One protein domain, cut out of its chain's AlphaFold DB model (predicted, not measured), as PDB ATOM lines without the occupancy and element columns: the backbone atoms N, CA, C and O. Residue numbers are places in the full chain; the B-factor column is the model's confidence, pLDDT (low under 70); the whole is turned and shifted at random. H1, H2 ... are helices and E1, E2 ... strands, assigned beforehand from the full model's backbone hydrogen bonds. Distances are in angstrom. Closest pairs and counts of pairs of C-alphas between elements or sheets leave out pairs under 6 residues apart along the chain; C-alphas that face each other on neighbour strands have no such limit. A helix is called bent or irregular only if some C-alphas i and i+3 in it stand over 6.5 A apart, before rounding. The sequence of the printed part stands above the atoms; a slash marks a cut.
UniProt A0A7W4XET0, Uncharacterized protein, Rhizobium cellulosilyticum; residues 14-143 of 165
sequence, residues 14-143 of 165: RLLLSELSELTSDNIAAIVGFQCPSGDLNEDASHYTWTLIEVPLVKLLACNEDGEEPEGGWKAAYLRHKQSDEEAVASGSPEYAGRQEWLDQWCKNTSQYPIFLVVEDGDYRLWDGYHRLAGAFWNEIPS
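What this domain is: This is residues 14 to 143 of the 165 residues of an uncharacterized protein of Rhizobium cellulosilyticum (UniProt A0A7W4XET0). A small two-strand hairpin, E3 and E4, stands at one end with the bent strand E2 on one side of it and H2 packed on E2, while H3 and H4 reach away as two arms of an open frame that residues 91 to 98 join at the far end. H5 lies in the middle, about perpendicular to both arms, and packs on the near end of each, residues 74 to 78 of H3 and 107 to 110 of H4. The printed part has 130 residues with five named helices and four named strands, in the order E1 H1 H2 E2 H3 H4 E3 E4 H5; its one sheet, E3 - E4, is antiparallel, and the class is mixed, helices and strands. It is compact, with a radius of gyration of the C-alphas of 16.1 A, and spans 47 by 33 by 30 A.

Where its parts are: Find C-alpha 115 at (-35.368, 24.884, 105.362); from there E3, residues 115 to 120, runs 16.1 A, and E4, residues 123 to 128, runs 15.4 A. H5 follows at residues 130 to 138 and ends at C-alpha 138 (-43.843, 37.485, 106.184), 12.3 A from its first C-alpha. Go back to E2, residues 48 to 56, 21.0 A long, which bends by 71 degrees at residue 52. H3, residues 73 to 90, measures 25.8 A and H4, residues 99 to 110, 14.9 A. Near the start, find C-alpha 14 at (-24.953, 24.068, 116.497), where E1, residues 14 to 16, begins; it measures 6.8 A. H1 is residues 17 to 22, 10.1 A, and H2 residues 25 to 32, 10.4 A. H1 is irregular: C-alphas 18 and 21 are 7.1 A apart.

How they stand to each other: In the hairpin E3 and E4, look for N 118 and O 125 at 2.9 A and N 120 and O 123 at 3.0 A, within hydrogen-bond range. The closest C-alphas of E3 and H5 are those of Ile 115 and Arg 132, 6.7 A apart. H5 touches H4 at Thr 110 and Arg 132, C-alphas 5.0 A apart, about perpendicular at 88 degrees. H5 touches H3 at Trp 74 and Ala 134, 6.0 A between C-alphas, about perpendicular at 87 degrees. H3 and H4 are near each other. The closest C-alphas of H2 and E2 are Ser 25 and Trp 50, 4.6 A; those of H1 and E2 are Ser 21 and Leu 52, 6.9 A. E1 and E2 pair with no named strand. Each O i to N i+4 pair is within hydrogen-bond range in H2, H3, H4 and H5; H1 has 0 of 2, with 2 of 3 O i to N i+3 pairs.

The domain as a whole: The two farthest C-alphas, of Thr 24 and Ser 91, are 47.5 A apart. The printed part has no cut. The links H2 to E2 and E2 to H3 are long. Mean pLDDT of the printed part is 71.4; look for values under 70 at residue 14 and residues 35 to 41, 61 to 90 and 92 to 112.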
ATOM      1  N   ARG A  14     -25.365  22.706 116.826       67.62
ATOM      2  CA  ARG A  14     -24.953  24.068 116.497       67.62
ATOM      3  C   ARG A  14     -23.990  23.994 115.314       67.62
ATOM      4  O   ARG A  14     -22.919  23.412 115.456       67.62
ATOM      5  N   LEU A  15     -24.373  24.557 114.175       72.25
ATOM      6  CA  LEU A  15     -23.553  24.622 112.958       72.25
ATOM      7  C   LEU A  15     -23.316  26.085 112.601       72.25
ATOM      8  O   LEU A  15     -24.234  26.890 112.729       72.25
ATOM      9  N   LEU A  16     -22.117  26.457 112.156       77.50
ATOM     10  CA  LEU A  16     -21.885  27.831 111.712       77.50
ATOM     11  C   LEU A  16     -22.479  28.038 110.316       77.50
ATOM     12  O   LEU A  16     -22.315  27.194 109.438       77.50
ATOM     13  N   LEU A  17     -23.106  29.192 110.069       74.50
ATOM     14  CA  LEU A  17     -23.641  29.520 108.740       74.50
ATOM     15  C   LEU A  17     -22.558  29.475 107.648       74.50
ATOM     16  O   LEU A  17     -22.842  29.110 106.511       74.50
ATOM     17  N   SER A  18     -21.312  29.805 107.998       80.06
ATOM     18  CA  SER A  18     -20.161  29.751 107.090       80.06
ATOM     19  C   SER A  18     -19.774  28.336 106.656       80.06
ATOM     20  O   SER A  18     -19.098  28.185 105.649       80.06
ATOM     21  N   GLU A  19     -20.173  27.311 107.409       84.06
ATOM     22  CA  GLU A  19     -19.829  25.910 107.139       84.06
ATOM     23  C   GLU A  19     -20.891  25.216 106.275       84.06
ATOM     24  O   GLU A  19     -20.668  24.113 105.783       84.06
ATOM     25  N   LEU A  20     -22.049  25.855 106.049       83.94
ATOM     26  CA  LEU A  20     -23.172  25.239 105.339       83.94
ATOM     27  C   LEU A  20     -22.795  24.771 103.928       83.94
ATOM     28  O   LEU A  20     -23.194  23.683 103.521       83.94
ATOM     29  N   SER A  21     -22.003  25.559 103.195       84.19
ATOM     30  CA  SER A  21     -21.568  25.220 101.832       84.19
ATOM     31  C   SER A  21     -20.563  24.066 101.766       84.19
ATOM     32  O   SER A  21     -20.293  23.564 100.679       84.19
ATOM     33  N   GLU A  22     -19.992  23.663 102.902       88.62
ATOM     34  CA  GLU A  22     -19.020  22.569 102.993       88.62
ATOM     35  C   GLU A  22     -19.685  21.230 103.349       88.62
ATOM     36  O   GLU A  22     -19.043  20.179 103.285       88.62
ATOM     37  N   LEU A  23     -20.973  21.247 103.711       88.81
ATOM     38  CA  LEU A  23     -21.698  20.048 104.107       88.81
ATOM     39  C   LEU A  23     -21.872  19.095 102.922       88.81
ATOM     40  O   LEU A  23     -22.420  19.442 101.876       88.81
ATOM     41  N   THR A  24     -21.449  17.846 103.116       93.19
ATOM     42  CA  THR A  24     -21.744  16.766 102.170       93.19
ATOM     43  C   THR A  24     -23.212  16.347 102.266       93.19
ATOM     44  O   THR A  24     -23.862  16.567 103.290       93.19
ATOM     45  N   SER A  25     -23.725  15.658 101.241       93.19
ATOM     46  CA  SER A  25     -25.075  15.070 101.278       93.19
ATOM     47  C   SER A  25     -25.301  14.209 102.527       93.19
ATOM     48  O   SER A  25     -26.388  14.245 103.093       93.19
ATOM     49  N   ASP A  26     -24.294  13.454 102.974       90.75
ATOM     50  CA  ASP A  26     -24.411  12.600 104.162       90.75
ATOM     51  C   ASP A  26     -24.442  13.428 105.453       90.75
ATOM     52  O   ASP A  26     -25.173  13.098 106.389       90.75
ATOM     53  N   ASN A  27     -23.691  14.538 105.509       90.12
ATOM     54  CA  ASN A  27     -23.779  15.466 106.636       90.12
ATOM     55  C   ASN A  27     -25.166  16.102 106.712       90.12
ATOM     56  O   ASN A  27     -25.724  16.184 107.803       90.12
ATOM     57  N   ILE A  28     -25.723  16.505 105.566       89.56
ATOM     58  CA  ILE A  28     -27.066  17.081 105.484       89.56
ATOM     59  C   ILE A  28     -28.118  16.044 105.886       89.56
ATOM     60  O   ILE A  28     -28.937  16.336 106.750       89.56
ATOM     61  N   ALA A  29     -28.060  14.816 105.363       88.69
ATOM     62  CA  ALA A  29     -28.988  13.749 105.745       88.69
ATOM     63  C   ALA A  29     -28.964  13.476 107.259       88.69
ATOM     64  O   ALA A  29     -30.011  13.314 107.876       88.69
ATOM     65  N   ALA A  30     -27.783  13.493 107.886       85.88
ATOM     66  CA  ALA A  30     -27.648  13.323 109.333       85.88
ATOM     67  C   ALA A  30     -28.171  14.514 110.161       85.88
ATOM     68  O   ALA A  30     -28.384  14.359 111.363       85.88
ATOM     69  N   ILE A  31     -28.306  15.698 109.555       83.44
ATOM     70  CA  ILE A  31     -28.922  16.886 110.164       83.44
ATOM     71  C   ILE A  31     -30.443  16.844 110.004       83.44
ATOM     72  O   ILE A  31     -31.146  17.192 110.942       83.44
ATOM     73  N   VAL A  32     -30.936  16.444 108.827       83.94
ATOM     74  CA  VAL A  32     -32.377  16.328 108.542       83.94
ATOM     75  C   VAL A  32     -33.000  15.167 109.327       83.94
ATOM     76  O   VAL A  32     -34.129  15.278 109.799       83.94
ATOM     77  N   GLY A  33     -32.255  14.070 109.489       82.69
ATOM     78  CA  GLY A  33     -32.636  12.942 110.330       82.69
ATOM     79  C   GLY A  33     -33.835  12.160 109.793       82.69
ATOM     80  O   GLY A  33     -33.948  11.893 108.597       82.69
ATOM     81  N   PHE A  34     -34.711  11.761 110.709       78.50
ATOM     82  CA  PHE A  34     -35.975  11.102 110.400       78.50
ATOM     83  C   PHE A  34     -37.091  12.072 110.749       78.50
ATOM     84  O   PHE A  34     -37.099  12.602 111.859       78.50
ATOM     85  N   GLN A  35     -38.034  12.279 109.839       69.94
ATOM     86  CA  GLN A  35     -39.238  13.052 110.135       69.94
ATOM     87  C   GLN A  35     -40.466  12.205 109.844       69.94
ATOM     88  O   GLN A  35     -40.430  11.305 109.004       69.94
ATOM     89  N   CYS A  36     -41.556  12.513 110.538       55.47
ATOM     90  CA  CYS A  36     -42.866  11.939 110.270       55.47
ATOM     91  C   CYS A  36     -43.773  13.025 109.675       55.47
ATOM     92  O   CYS A  36     -44.645  13.527 110.387       55.47
ATOM     93  N   PRO A  37     -43.556  13.440 108.410       54.31
ATOM     94  CA  PRO A  37     -44.293  14.554 107.824       54.31
ATOM     95  C   PRO A  37     -45.791  14.267 107.671       54.31
ATOM     96  O   PRO A  37     -46.547  15.192 107.469       54.31
ATOM     97  N   SER A  38     -46.259  13.020 107.781       53.75
ATOM     98  CA  SER A  38     -47.689  12.668 107.685       53.75
ATOM     99  C   SER A  38     -48.241  11.976 108.938       53.75
ATOM    100  O   SER A  38     -49.307  11.369 108.900       53.75
ATOM    101  N   GLY A  39     -47.518  12.009 110.063       51.81
ATOM    102  CA  GLY A  39     -47.935  11.375 111.324       51.81
ATOM    103  C   GLY A  39     -47.872   9.836 111.351       51.81
ATOM    104  O   GLY A  39     -47.647   9.270 112.423       51.81
ATOM    105  N   ASP A  40     -47.961   9.169 110.195       50.44
ATOM    106  CA  ASP A  40     -48.081   7.708 110.090       50.44
ATOM    107  C   ASP A  40     -46.834   6.986 109.535       50.44
ATOM    108  O   ASP A  40     -46.698   5.770 109.708       50.44
ATOM    109  N   LEU A  41     -45.889   7.697 108.904       59.06
ATOM    110  CA  LEU A  41     -44.662   7.115 108.344       59.06
ATOM    111  C   LEU A  41     -43.428   7.966 108.661       59.06
ATOM    112  O   LEU A  41     -43.337   9.122 108.261       59.06
ATOM    113  N   ASN A  42     -42.443   7.352 109.325       71.25
ATOM    114  CA  ASN A  42     -41.104   7.929 109.440       71.25
ATOM    115  C   ASN A  42     -40.395   7.802 108.093       71.25
ATOM    116  O   ASN A  42     -40.028   6.696 107.680       71.25
ATOM    117  N   GLU A  43     -40.179   8.928 107.430       79.94
ATOM    118  CA  GLU A  43     -39.326   8.993 106.257       79.94
ATOM    119  C   GLU A  43     -37.863   9.212 106.679       79.94
ATOM    120  O   GLU A  43     -37.557   9.997 107.582       79.94
ATOM    121  N   ASP A  44     -36.945   8.493 106.028       86.94
ATOM    122  CA  ASP A  44     -35.505   8.561 106.294       86.94
ATOM    123  C   ASP A  44     -34.818   9.484 105.281       86.94
ATOM    124  O   ASP A  44     -34.810   9.210 104.074       86.94
ATOM    125  N   ALA A  45     -34.172  10.547 105.768       88.81
ATOM    126  CA  ALA A  45     -33.392  11.447 104.928       88.81
ATOM    127  C   ALA A  45     -32.274  10.723 104.154       88.81
ATOM    128  O   ALA A  45     -31.859  11.187 103.091       88.81
ATOM    129  N   SER A  46     -31.790   9.567 104.616       89.56
ATOM    130  CA  SER A  46     -30.753   8.791 103.928       89.56
ATOM    131  C   SER A  46     -31.174   8.290 102.535       89.56
ATOM    132  O   SER A  46     -30.307   7.989 101.705       89.56
ATOM    133  N   HIS A  47     -32.476   8.263 102.228       89.50
ATOM    134  CA  HIS A  47     -33.013   7.889 100.914       89.50
ATOM    135  C   HIS A  47     -32.832   8.966  99.836       89.50
ATOM    136  O   HIS A  47     -32.989   8.684  98.647       89.50
ATOM    137  N   TYR A  48     -32.444  10.178 100.229       91.19
ATOM    138  CA  TYR A  48     -32.300  11.315  99.332       91.19
ATOM    139  C   TYR A  48     -30.827  11.692  99.147       91.19
ATOM    140  O   TYR A  48     -29.980  11.511 100.028       91.19
ATOM    141  N   THR A  49     -30.504  12.216  97.970       94.44
ATOM    142  CA  THR A  49     -29.288  12.990  97.736       94.44
ATOM    143  C   THR A  49     -29.597  14.442  98.060       94.44
ATOM    144  O   THR A  49     -30.424  15.064  97.395       94.44
ATOM    145  N   TRP A  50     -28.934  14.975  99.081       93.69
ATOM    146  CA  TRP A  50     -29.175  16.319  99.587       93.69
ATOM    147  C   TRP A  50     -28.185  17.321  99.021       93.69
ATOM    148  O   TRP A  50     -26.983  17.063  98.940       93.69
ATOM    149  N   THR A  51     -28.699  18.495  98.678       94.50
ATOM    150  CA  THR A  51     -27.911  19.633  98.207       94.50
ATOM    151  C   THR A  51     -28.352  20.905  98.911       94.50
ATOM    152  O   THR A  51     -29.520  21.051  99.256       94.50
ATOM    153  N   LEU A  52     -27.420  21.827  99.140       92.50
ATOM    154  CA  LEU A  52     -27.733  23.163  99.633       92.50
ATOM    155  C   LEU A  52     -27.924  24.096  98.440       92.50
ATOM    156  O   LEU A  52     -26.974  24.327  97.691       92.50
ATOM    157  N   ILE A  53     -29.128  24.636  98.269       91.50
ATOM    158  CA  ILE A  53     -29.424  25.604  97.207       91.50
ATOM    159  C   ILE A  53     -30.260  26.764  97.744       91.50
ATOM    160  O   ILE A  53     -30.945  26.641  98.757       91.50
ATOM    161  N   GLU A  54     -30.231  27.893  97.041       91.06
ATOM    162  CA  GLU A  54     -31.234  28.937  97.222       91.06
ATOM    163  C   GLU A  54     -32.471  28.612  96.386       91.06
ATOM    164  O   GLU A  54     -32.378  28.365  95.179       91.06
ATOM    165  N   VAL A  55     -33.641  28.638  97.018       89.75
ATOM    166  CA  VAL A  55     -34.921  28.406  96.351       89.75
ATOM    167  C   VAL A  55     -35.721  29.706  96.338       89.75
ATOM    168  O   VAL A  55     -35.967  30.282  97.401       89.75
ATOM    169  N   PRO A  56     -36.138  30.199  95.154       88.75
ATOM    170  CA  PRO A  56     -37.036  31.340  95.065       88.75
ATOM    171  C   PRO A  56     -38.335  31.052  95.807       88.75
ATOM    172  O   PRO A  56     -38.968  30.023  95.566       88.75
ATOM    173  N   LEU A  57     -38.770  31.983  96.653       83.06
ATOM    174  CA  LEU A  57     -39.941  31.786  97.505       83.06
ATOM    175  C   LEU A  57     -41.225  31.539  96.685       83.06
ATOM    176  O   LEU A  57     -42.095  30.780  97.096       83.06
ATOM    177  N   VAL A  58     -41.290  32.082  95.463       81.69
ATOM    178  CA  VAL A  58     -42.369  31.830  94.487       81.69
ATOM    179  C   VAL A  58     -42.499  30.358  94.066       81.69
ATOM    180  O   VAL A  58     -43.576  29.937  93.662       81.69
ATOM    181  N   LYS A  59     -41.431  29.553  94.164       81.38
ATOM    182  CA  LYS A  59     -41.470  28.107  93.874       81.38
ATOM    183  C   LYS A  59     -41.934  27.265  95.065       81.38
ATOM    184  O   LYS A  59     -42.189  26.082  94.897       81.38
ATOM    185  N   LEU A  60     -42.016  27.863  96.254       78.75
ATOM    186  CA  LEU A  60     -42.378  27.195  97.512       78.75
ATOM    187  C   LEU A  60     -43.834  27.437  97.909       78.75
ATOM    188  O   LEU A  60     -44.254  27.101  99.013       78.75
ATOM    189  N   LEU A  61     -44.605  28.040  97.009       61.00
ATOM    190  CA  LEU A  61     -46.022  28.306  97.207       61.00
ATOM    191  C   LEU A  61     -46.877  27.024  97.192       61.00
ATOM    192  O   LEU A  61     -48.054  27.111  97.509       61.00
ATOM    193  N   ALA A  62     -46.314  25.863  96.833       48.91
ATOM    194  CA  ALA A  62     -47.110  24.754  96.314       48.91
ATOM    195  C   ALA A  62     -47.583  23.670  97.303       48.91
ATOM    196  O   ALA A  62     -48.655  23.145  97.044       48.91
ATOM    197  N   CYS A  63     -46.898  23.306  98.401       49.72
ATOM    198  CA  CYS A  63     -47.307  22.086  99.135       49.72
ATOM    199  C   CYS A  63     -47.045  22.111 100.655       49.72
ATOM    200  O   CYS A  63     -45.930  22.409 101.092       49.72
ATOM    201  N   ASN A  64     -48.062  21.755 101.454       50.56
ATOM    202  CA  ASN A  64     -47.933  21.284 102.843       50.56
ATOM    203  C   ASN A  64     -47.706  19.753 102.902       50.56
ATOM    204  O   ASN A  64     -47.414  19.133 101.879       50.56
ATOM    205  N   GLU A  65     -47.830  19.160 104.095       47.22
ATOM    206  CA  GLU A  65     -47.664  17.720 104.378       47.22
ATOM    207  C   GLU A  65     -48.501  16.794 103.479       47.22
ATOM    208  O   GLU A  65     -48.043  15.703 103.148       47.22
ATOM    209  N   ASP A  66     -49.658  17.267 103.006       51.50
ATOM    210  CA  ASP A  66     -50.586  16.531 102.139       51.50
ATOM    211  C   ASP A  66     -50.485  16.940 100.657       51.50
ATOM    212  O   ASP A  66     -51.273  16.499  99.821       51.50
ATOM    213  N   GLY A  67     -49.535  17.814 100.309       48.28
ATOM    214  CA  GLY A  67     -49.416  18.374  98.962       48.28
ATOM    215  C   GLY A  67     -50.406  19.504  98.657       48.28
ATOM    216  O   GLY A  67     -50.376  20.044  97.554       48.28
ATOM    217  N   GLU A  68     -51.249  19.903  99.614       45.53
ATOM    218  CA  GLU A  68     -52.224  20.983  99.436       45.53
ATOM    219  C   GLU A  68     -51.684  22.326  99.956       45.53
ATOM    220  O   GLU A  68     -50.909  22.417 100.909       45.53
ATOM    221  N   GLU A  69     -52.079  23.429  99.325       48.84
ATOM    222  CA  GLU A  69     -51.825  24.757  99.878       48.84
ATOM    223  C   GLU A  69     -52.750  24.954 101.098       48.84
ATOM    224  O   GLU A  69     -53.956  24.723 100.981       48.84
ATOM    225  N   PRO A  70     -52.259  25.398 102.276       57.44
ATOM    226  CA  PRO A  70     -53.169  25.766 103.355       57.44
ATOM    227  C   PRO A  70     -54.114  26.857 102.847       57.44
ATOM    228  O   PRO A  70     -53.662  27.766 102.163       57.44
ATOM    229  N   GLU A  71     -55.404  26.812 103.185       53.66
ATOM    230  CA  GLU A  71     -56.393  27.749 102.626       53.66
ATOM    231  C   GLU A  71     -55.916  29.218 102.742       53.66
ATOM    232  O   GLU A  71     -55.703  29.732 103.851       53.66
ATOM    233  N   GLY A  72     -55.698  29.869 101.587       53.16
ATOM    234  CA  GLY A  72     -55.148  31.229 101.457       53.16
ATOM    235  C   GLY A  72     -53.609  31.352 101.443       53.16
ATOM    236  O   GLY A  72     -53.086  32.467 101.527       53.16
ATOM    237  N   GLY A  73     -52.885  30.239 101.370       60.53
ATOM    238  CA  GLY A  73     -51.427  30.159 101.325       60.53
ATOM    239  C   GLY A  73     -50.735  30.201 102.680       60.53
ATOM    240  O   GLY A  73     -51.326  30.493 103.723       60.53
ATOM    241  N   TRP A  74     -49.423  29.952 102.671       57.81
ATOM    242  CA  TRP A  74     -48.562  30.031 103.861       57.81
ATOM    243  C   TRP A  74     -48.652  31.383 104.572       57.81
ATOM    244  O   TRP A  74     -48.598  31.456 105.800       57.81
ATOM    245  N   LYS A  75     -48.875  32.456 103.802       55.94
ATOM    246  CA  LYS A  75     -49.151  33.793 104.334       55.94
ATOM    247  C   LYS A  75     -50.441  33.818 105.159       55.94
ATOM    248  O   LYS A  75     -50.431  34.371 106.255       55.94
ATOM    249  N   ALA A  76     -51.531  33.208 104.688       58.94
ATOM    250  CA  ALA A  76     -52.781  33.137 105.447       58.94
ATOM    251  C   ALA A  76     -52.675  32.215 106.669       58.94
ATOM    252  O   ALA A  76     -53.175  32.568 107.735       58.94
ATOM    253  N   ALA A  77     -51.988  31.075 106.547       60.69
ATOM    254  CA  ALA A  77     -51.729  30.182 107.677       60.69
ATOM    255  C   ALA A  77     -50.976  30.902 108.805       60.69
ATOM    256  O   ALA A  77     -51.413  30.882 109.956       60.69
ATOM    257  N   TYR A  78     -49.907  31.623 108.463       61.00
ATOM    258  CA  TYR A  78     -49.180  32.448 109.421       61.00
ATOM    259  C   TYR A  78     -50.055  33.555 110.019       61.00
ATOM    260  O   TYR A  78     -50.039  33.746 111.230       61.00
ATOM    261  N   LEU A  79     -50.845  34.265 109.206       54.81
ATOM    262  CA  LEU A  79     -51.732  35.327 109.694       54.81
ATOM    263  C   LEU A  79     -52.745  34.817 110.729       54.81
ATOM    264  O   LEU A  79     -52.984  35.510 111.716       54.81
ATOM    265  N   ARG A  80     -53.285  33.602 110.558       63.34
ATOM    266  CA  ARG A  80     -54.161  32.963 111.558       63.34
ATOM    267  C   ARG A  80     -53.429  32.691 112.874       63.34
ATOM    268  O   ARG A  80     -53.958  32.994 113.940       63.34
ATOM    269  N   HIS A  81     -52.204  32.169 112.806       62.53
ATOM    270  CA  HIS A  81     -51.378  31.947 113.997       62.53
ATOM    271  C   HIS A  81     -50.989  33.256 114.688       62.53
ATOM    272  O   HIS A  81     -51.113  33.366 115.901       62.53
ATOM    273  N   LYS A  82     -50.600  34.274 113.917       59.56
ATOM    274  CA  LYS A  82     -50.283  35.602 114.436       59.56
ATOM    275  C   LYS A  82     -51.481  36.231 115.145       59.56
ATOM    276  O   LYS A  82     -51.313  36.773 116.226       59.56
ATOM    277  N   GLN A  83     -52.675  36.137 114.562       62.88
ATOM    278  CA  GLN A  83     -53.892  36.641 115.194       62.88
ATOM    279  C   GLN A  83     -54.170  35.921 116.522       62.88
ATOM    280  O   GLN A  83     -54.440  36.574 117.525       62.88
ATOM    281  N   SER A  84     -54.037  34.592 116.550       63.56
ATOM    282  CA  SER A  84     -54.158  33.810 117.785       63.56
ATOM    283  C   SER A  84     -53.134  34.239 118.847       63.56
ATOM    284  O   SER A  84     -53.470  34.312 120.028       63.56
ATOM    285  N   ASP A  85     -51.896  34.533 118.443       62.59
ATOM    286  CA  ASP A  85     -50.837  35.007 119.339       62.59
ATOM    287  C   ASP A  85     -51.120  36.439 119.844       62.59
ATOM    288  O   ASP A  85     -50.975  36.717 121.035       62.59
ATOM    289  N   GLU A  86     -51.584  37.345 118.975       64.00
ATOM    290  CA  GLU A  86     -51.986  38.716 119.332       64.00
ATOM    291  C   GLU A  86     -53.168  38.722 120.319       64.00
ATOM    292  O   GLU A  86     -53.165  39.486 121.288       64.00
ATOM    293  N   GLU A  87     -54.149  37.836 120.134       69.88
ATOM    294  CA  GLU A  87     -55.282  37.648 121.052       69.88
ATOM    295  C   GLU A  87     -54.832  37.091 122.419       69.88
ATOM    296  O   GLU A  87     -55.322  37.526 123.471       69.88
ATOM    297  N   ALA A  88     -53.846  36.187 122.441       58.62
ATOM    298  CA  ALA A  88     -53.251  35.666 123.674       58.62
ATOM    299  C   ALA A  88     -52.462  36.743 124.448       58.62
ATOM    300  O   ALA A  88     -52.532  36.812 125.679       58.62
ATOM    301  N   VAL A  89     -51.757  37.635 123.743       60.62
ATOM    302  CA  VAL A  89     -51.087  38.799 124.350       60.62
ATOM    303  C   VAL A  89     -52.112  39.797 124.889       60.62
ATOM    304  O   VAL A  89     -51.998  40.241 126.031       60.62
ATOM    305  N   ALA A  90     -53.138  40.130 124.100       69.75
ATOM    306  CA  ALA A  90     -54.183  41.073 124.491       69.75
ATOM    307  C   ALA A  90     -54.997  40.596 125.706       69.75
ATOM    308  O   ALA A  90     -55.433  41.413 126.517       69.75
ATOM    309  N   SER A  91     -55.162  39.279 125.869       75.06
ATOM    310  CA  SER A  91     -55.793  38.669 127.049       75.06
ATOM    311  C   SER A  91     -54.864  38.558 128.266       75.06
ATOM    312  O   SER A  91     -55.295  38.109 129.329       75.06
ATOM    313  N   GLY A  92     -53.618  39.029 128.155       60.31
ATOM    314  CA  GLY A  92     -52.668  39.110 129.259       60.31
ATOM    315  C   GLY A  92     -51.993  37.784 129.590       60.31
ATOM    316  O   GLY A  92     -51.553  37.610 130.728       60.31
ATOM    317  N   SER A  93     -51.912  36.848 128.634       58.84
ATOM    318  CA  SER A  93     -51.304  35.545 128.888       58.84
ATOM    319  C   SER A  93     -49.790  35.690 129.155       58.84
ATOM    320  O   SER A  93     -49.043  36.116 128.264       58.84
ATOM    321  N   PRO A  94     -49.290  35.360 130.366       53.22
ATOM    322  CA  PRO A  94     -47.906  35.644 130.775       53.22
ATOM    323  C   PRO A  94     -46.848  34.932 129.924       53.22
ATOM    324  O   PRO A  94     -45.733  35.421 129.763       53.22
ATOM    325  N   GLU A  95     -47.211  33.786 129.358       49.94
ATOM    326  CA  GLU A  95     -46.376  32.962 128.481       49.94
ATOM    327  C   GLU A  95     -46.099  33.605 127.103       49.94
ATOM    328  O   GLU A  95     -45.138  33.224 126.436       49.94
ATOM    329  N   TYR A  96     -46.881  34.617 126.697       54.06
ATOM    330  CA  TYR A  96     -46.725  35.320 125.415       54.06
ATOM    331  C   TYR A  96     -46.035  36.694 125.534       54.06
ATOM    332  O   TYR A  96     -45.562  37.229 124.532       54.06
ATOM    333  N   ALA A  97     -45.885  37.253 126.741       52.06
ATOM    334  CA  ALA A  97     -45.339  38.603 126.951       52.06
ATOM    335  C   ALA A  97     -43.862  38.770 126.526       52.06
ATOM    336  O   ALA A  97     -43.468  39.844 126.083       52.06
ATOM    337  N   GLY A  98     -43.048  37.711 126.616       54.12
ATOM    338  CA  GLY A  98     -41.676  37.674 126.077       54.12
ATOM    339  C   GLY A  98     -41.577  37.053 124.679       54.12
ATOM    340  O   GLY A  98     -40.500  37.008 124.085       54.12
ATOM    341  N   ARG A  99     -42.697  36.552 124.150       56.25
ATOM    342  CA  ARG A  99     -42.738  35.782 122.909       56.25
ATOM    343  C   ARG A  99     -42.684  36.677 121.682       56.25
ATOM    344  O   ARG A  99     -42.143  36.230 120.691       56.25
ATOM    345  N   GLN A 100     -43.144  37.929 121.739       56.41
ATOM    346  CA  GLN A 100     -43.083  38.848 120.591       56.41
ATOM    347  C   GLN A 100     -41.646  39.260 120.237       56.41
ATOM    348  O   GLN A 100     -41.246  39.185 119.084       56.41
ATOM    349  N   GLU A 101     -40.845  39.646 121.229       57.53
ATOM    350  CA  GLU A 101     -39.439  40.018 121.019       57.53
ATOM    351  C   GLU A 101     -38.607  38.790 120.614       57.53
ATOM    352  O   GLU A 101     -37.781  38.856 119.703       57.53
ATOM    353  N   TRP A 102     -38.914  37.631 121.210       54.47
ATOM    354  CA  TRP A 102     -38.390  36.339 120.776       54.47
ATOM    355  C   TRP A 102     -38.818  35.997 119.346       54.47
ATOM    356  O   TRP A 102     -37.966  35.588 118.575       54.47
ATOM    357  N   LEU A 103     -40.077  36.217 118.953       56.62
ATOM    358  CA  LEU A 103     -40.604  35.989 117.603       56.62
ATOM    359  C   LEU A 103     -39.946  36.920 116.587       56.62
ATOM    360  O   LEU A 103     -39.593  36.463 115.509       56.62
ATOM    361  N   ASP A 104     -39.724  38.190 116.917       61.72
ATOM    362  CA  ASP A 104     -39.057  39.147 116.033       61.72
ATOM    363  C   ASP A 104     -37.583  38.774 115.824       61.72
ATOM    364  O   ASP A 104     -37.058  38.843 114.709       61.72
ATOM    365  N   GLN A 105     -36.902  38.346 116.889       55.66
ATOM    366  CA  GLN A 105     -35.515  37.888 116.831       55.66
ATOM    367  C   GLN A 105     -35.407  36.517 116.144       55.66
ATOM    368  O   GLN A 105     -34.499  36.288 115.345       55.66
ATOM    369  N   TRP A 106     -36.389  35.645 116.368       55.59
ATOM    370  CA  TRP A 106     -36.559  34.365 115.694       55.59
ATOM    371  C   TRP A 106     -36.806  34.571 114.205       55.59
ATOM    372  O   TRP A 106     -36.096  33.964 113.421       55.59
ATOM    373  N   CYS A 107     -37.709  35.467 113.794       56.66
ATOM    374  CA  CYS A 107     -38.007  35.815 112.397       56.66
ATOM    375  C   CYS A 107     -36.782  36.386 111.670       56.66
ATOM    376  O   CYS A 107     -36.490  35.996 110.538       56.66
ATOM    377  N   LYS A 108     -36.017  37.266 112.332       58.72
ATOM    378  CA  LYS A 108     -34.757  37.802 111.785       58.72
ATOM    379  C   LYS A 108     -33.726  36.706 111.521       58.72
ATOM    380  O   LYS A 108     -33.041  36.760 110.504       58.72
ATOM    381  N   ASN A 109     -33.648  35.708 112.397       56.53
ATOM    382  CA  ASN A 109     -32.660  34.638 112.290       56.53
ATOM    383  C   ASN A 109     -33.152  33.469 111.414       56.53
ATOM    384  O   ASN A 109     -32.363  32.854 110.708       56.53
ATOM    385  N   THR A 110     -34.456  33.185 111.387       55.94
ATOM    386  CA  THR A 110     -35.035  32.033 110.670       55.94
ATOM    387  C   THR A 110     -34.957  32.142 109.159       55.94
ATOM    388  O   THR A 110     -34.866  31.113 108.501       55.94
ATOM    389  N   SER A 111     -34.908  33.353 108.610       60.56
ATOM    390  CA  SER A 111     -34.621  33.554 107.186       60.56
ATOM    391  C   SER A 111     -33.202  33.160 106.766       60.56
ATOM    392  O   SER A 111     -32.955  32.903 105.592       60.56
ATOM    393  N   GLN A 112     -32.267  33.113 107.716       66.69
ATOM    394  CA  GLN A 112     -30.862  32.794 107.466       66.69
ATOM    395  C   GLN A 112     -30.583  31.291 107.572       66.69
ATOM    396  O   GLN A 112     -29.518  30.829 107.162       66.69
ATOM    397  N   TYR A 113     -31.524  30.525 108.129       77.88
ATOM    398  CA  TYR A 113     -31.364  29.100 108.381       77.88
ATOM    399  C   TYR A 113     -32.019  28.263 107.288       77.88
ATOM    400  O   TYR A 113     -33.159  28.545 106.918       77.88
ATOM    401  N   PRO A 114     -31.338  27.210 106.798       84.94
ATOM    402  CA  PRO A 114     -31.864  26.404 105.713       84.94
ATOM    403  C   PRO A 114     -33.181  25.741 106.115       84.94
ATOM    404  O   PRO A 114     -33.263  25.189 107.210       84.94
ATOM    405  N   ILE A 115     -34.195  25.774 105.253       85.81
ATOM    406  CA  ILE A 115     -35.368  24.884 105.362       85.81
ATOM    407  C   ILE A 115     -35.062  23.525 104.728       85.81
ATOM    408  O   ILE A 115     -34.088  23.405 103.986       85.81
ATOM    409  N   PHE A 116     -35.866  22.501 105.007       87.75
ATOM    410  CA  PHE A 116     -35.667  21.163 104.447       87.75
ATOM    411  C   PHE A 116     -36.782  20.870 103.450       87.75
ATOM    412  O   PHE A 116     -37.959  20.954 103.785       87.75
ATOM    413  N   LEU A 117     -36.414  20.548 102.217       88.75
ATOM    414  CA  LEU A 117     -37.335  20.280 101.120       88.75
ATOM    415  C   LEU A 117     -36.970  18.954 100.470       88.75
ATOM    416  O   LEU A 117     -35.789  18.616 100.384       88.75
ATOM    417  N   VAL A 118     -37.955  18.263  99.917       89.19
ATOM    418  CA  VAL A 118     -37.722  17.161  98.982       89.19
ATOM    419  C   VAL A 118     -38.374  17.448  97.639       89.19
ATOM    420  O   VAL A 118     -39.338  18.208  97.557       89.19
ATOM    421  N   VAL A 119     -37.793  16.891  96.578       88.00
ATOM    422  CA  VAL A 119     -38.340  16.982  95.221       88.00
ATOM    423  C   VAL A 119     -39.158  15.731  94.934       88.00
ATOM    424  O   VAL A 119     -38.599  14.637  94.855       88.00
ATOM    425  N   GLU A 120     -40.457  15.906  94.725       77.50
ATOM    426  CA  GLU A 120     -41.406  14.844  94.380       77.50
ATOM    427  C   GLU A 120     -42.227  15.288  93.172       77.50
ATOM    428  O   GLU A 120     -42.665  16.431  93.103       77.50
ATOM    429  N   ASP A 121     -42.345  14.418  92.168       78.00
ATOM    430  CA  ASP A 121     -43.055  14.695  90.908       78.00
ATOM    431  C   ASP A 121     -42.662  16.006  90.189       78.00
ATOM    432  O   ASP A 121     -43.382  16.514  89.333       78.00
ATOM    433  N   GLY A 122     -41.455  16.513  90.462       78.69
ATOM    434  CA  GLY A 122     -40.917  17.742  89.872       78.69
ATOM    435  C   GLY A 122     -41.191  19.013  90.681       78.69
ATOM    436  O   GLY A 122     -40.656  20.063  90.318       78.69
ATOM    437  N   ASP A 123     -41.928  18.907  91.784       81.19
ATOM    438  CA  ASP A 123     -42.263  20.003  92.689       81.19
ATOM    439  C   ASP A 123     -41.565  19.863  94.051       81.19
ATOM    440  O   ASP A 123     -40.989  18.825  94.389       81.19
ATOM    441  N   TYR A 124     -41.558  20.953  94.824       84.00
ATOM    442  CA  TYR A 124     -40.992  20.971  96.172       84.00
ATOM    443  C   TYR A 124     -42.063  20.656  97.212       84.00
ATOM    444  O   TYR A 124     -43.012  21.425  97.379       84.00
ATOM    445  N   ARG A 125     -41.837  19.600  97.993       83.31
ATOM    446  CA  ARG A 125     -42.563  19.334  99.236       83.31
ATOM    447  C   ARG A 125     -41.724  19.791 100.423       83.31
ATOM    448  O   ARG A 125     -40.522  19.516 100.494       83.31
ATOM    449  N   LEU A 126     -42.346  20.510 101.357       80.81
ATOM    450  CA  LEU A 126     -41.694  20.896 102.602       80.81
ATOM    451  C   LEU A 126     -41.553  19.671 103.507       80.81
ATOM    452  O   LEU A 126     -42.538  19.017 103.822       80.81
ATOM    453  N   TRP A 127     -40.318  19.369 103.899       81.38
ATOM    454  CA  TRP A 127     -40.000  18.270 104.809       81.38
ATOM    455  C   TRP A 127     -39.991  18.743 106.264       81.38
ATOM    456  O   TRP A 127     -40.554  18.095 107.137       81.38
ATOM    457  N   ASP A 128     -39.349  19.885 106.524       78.38
ATOM    458  CA  ASP A 128     -39.393  20.599 107.802       78.38
ATOM    459  C   ASP A 128     -38.937  22.058 107.599       78.38
ATOM    460  O   ASP A 128     -38.277  22.424 106.622       78.38
ATOM    461  N   GLY A 129     -39.284  22.921 108.548       77.81
ATOM    462  CA  GLY A 129     -38.966  24.339 108.535       77.81
ATOM    463  C   GLY A 129     -40.180  25.229 108.324       77.81
ATOM    464  O   GLY A 129     -40.008  26.372 107.917       77.81
ATOM    465  N   TYR A 130     -41.385  24.764 108.658       75.38
ATOM    466  CA  TYR A 130     -42.645  25.513 108.547       75.38
ATOM    467  C   TYR A 130     -42.559  26.943 109.083       75.38
ATOM    468  O   TYR A 130     -42.859  27.904 108.380       75.38
ATOM    469  N   HIS A 131     -42.061  27.102 110.309       71.00
ATOM    470  CA  HIS A 131     -41.907  28.414 110.938       71.00
ATOM    471  C   HIS A 131     -40.898  29.310 110.200       71.00
ATOM    472  O   HIS A 131     -41.089  30.522 110.124       71.00
ATOM    473  N   ARG A 132     -39.840  28.716 109.626       77.56
ATOM    474  CA  ARG A 132     -38.831  29.425 108.824       77.56
ATOM    475  C   ARG A 132     -39.419  29.887 107.492       77.56
ATOM    476  O   ARG A 132     -39.268  31.053 107.135       77.56
ATOM    477  N   LEU A 133     -40.142  29.005 106.804       79.19
ATOM    478  CA  LEU A 133     -40.817  29.322 105.547       79.19
ATOM    479  C   LEU A 133     -41.879  30.414 105.745       79.19
ATOM    480  O   LEU A 133     -41.908  31.393 105.001       79.19
ATOM    481  N   ALA A 134     -42.699  30.299 106.791       73.81
ATOM    482  CA  ALA A 134     -43.684  31.310 107.159       73.81
ATOM    483  C   ALA A 134     -43.032  32.676 107.451       73.81
ATOM    484  O   ALA A 134     -43.497  33.705 106.954       73.81
ATOM    485  N   GLY A 135     -41.918  32.690 108.191       72.38
ATOM    486  CA  GLY A 135     -41.135  33.901 108.444       72.38
ATOM    487  C   GLY A 135     -40.570  34.533 107.166       72.38
ATOM    488  O   GLY A 135     -40.581  35.760 107.034       72.38
ATOM    489  N   ALA A 136     -40.131  33.724 106.199       78.12
ATOM    490  CA  ALA A 136     -39.659  34.214 104.904       78.12
ATOM    491  C   ALA A 136     -40.783  34.868 104.079       78.12
ATOM    492  O   ALA A 136     -40.577  35.949 103.525       78.12
ATOM    493  N   PHE A 137     -41.984  34.277 104.065       76.38
ATOM    494  CA  PHE A 137     -43.174  34.885 103.451       76.38
ATOM    495  C   PHE A 137     -43.579  36.199 104.112       76.38
ATOM    496  O   PHE A 137     -43.945  37.146 103.416       76.38
ATOM    497  N   TRP A 138     -43.504  36.274 105.440       72.69
ATOM    498  CA  TRP A 138     -43.843  37.485 106.184       72.69
ATOM    499  C   TRP A 138     -42.917  38.661 105.856       72.69
ATOM    500  O   TRP A 138     -43.380  39.784 105.678       72.69
ATOM    501  N   ASN A 139     -41.615  38.395 105.759       71.81
ATOM    502  CA  ASN A 139     -40.600  39.415 105.499       71.81
ATOM    503  C   ASN A 139     -40.360  39.663 103.999       71.81
ATOM    504  O   ASN A 139     -39.405  40.351 103.651       71.81
ATOM    505  N   GLU A 140     -41.202  39.097 103.126       75.19
ATOM    506  CA  GLU A 140     -41.128  39.244 101.664       75.19
ATOM    507  C   GLU A 140     -39.731  38.936 101.101       75.19
ATOM    508  O   GLU A 140     -39.222  39.604 100.197       75.19
ATOM    509  N   ILE A 141     -39.088  37.906 101.656       78.56
ATOM    510  CA  ILE A 141     -37.737  37.520 101.257       78.56
ATOM    511  C   ILE A 141     -37.813  36.837  99.885       78.56
ATOM    512  O   ILE A 141     -38.613  35.919  99.704       78.56
ATOM    513  N   PRO A 142     -36.999  37.244  98.896       83.19
ATOM    514  CA  PRO A 142     -37.127  36.731  97.531       83.19
ATOM    515  C   PRO A 142     -36.767  35.243  97.404       83.19
ATOM    516  O   PRO A 142     -37.321  34.535  96.557       83.19
ATOM    517  N   SER A 143     -35.847  34.764  98.238       88.06
ATOM    518  CA  SER A 143     -35.346  33.392  98.253       88.06
ATOM    519  C   SER A 143     -35.022  32.946  99.672       88.06
ATOM    520  O   SER A 143     -34.750  33.758 100.553       88.06
TER     521      SER A 143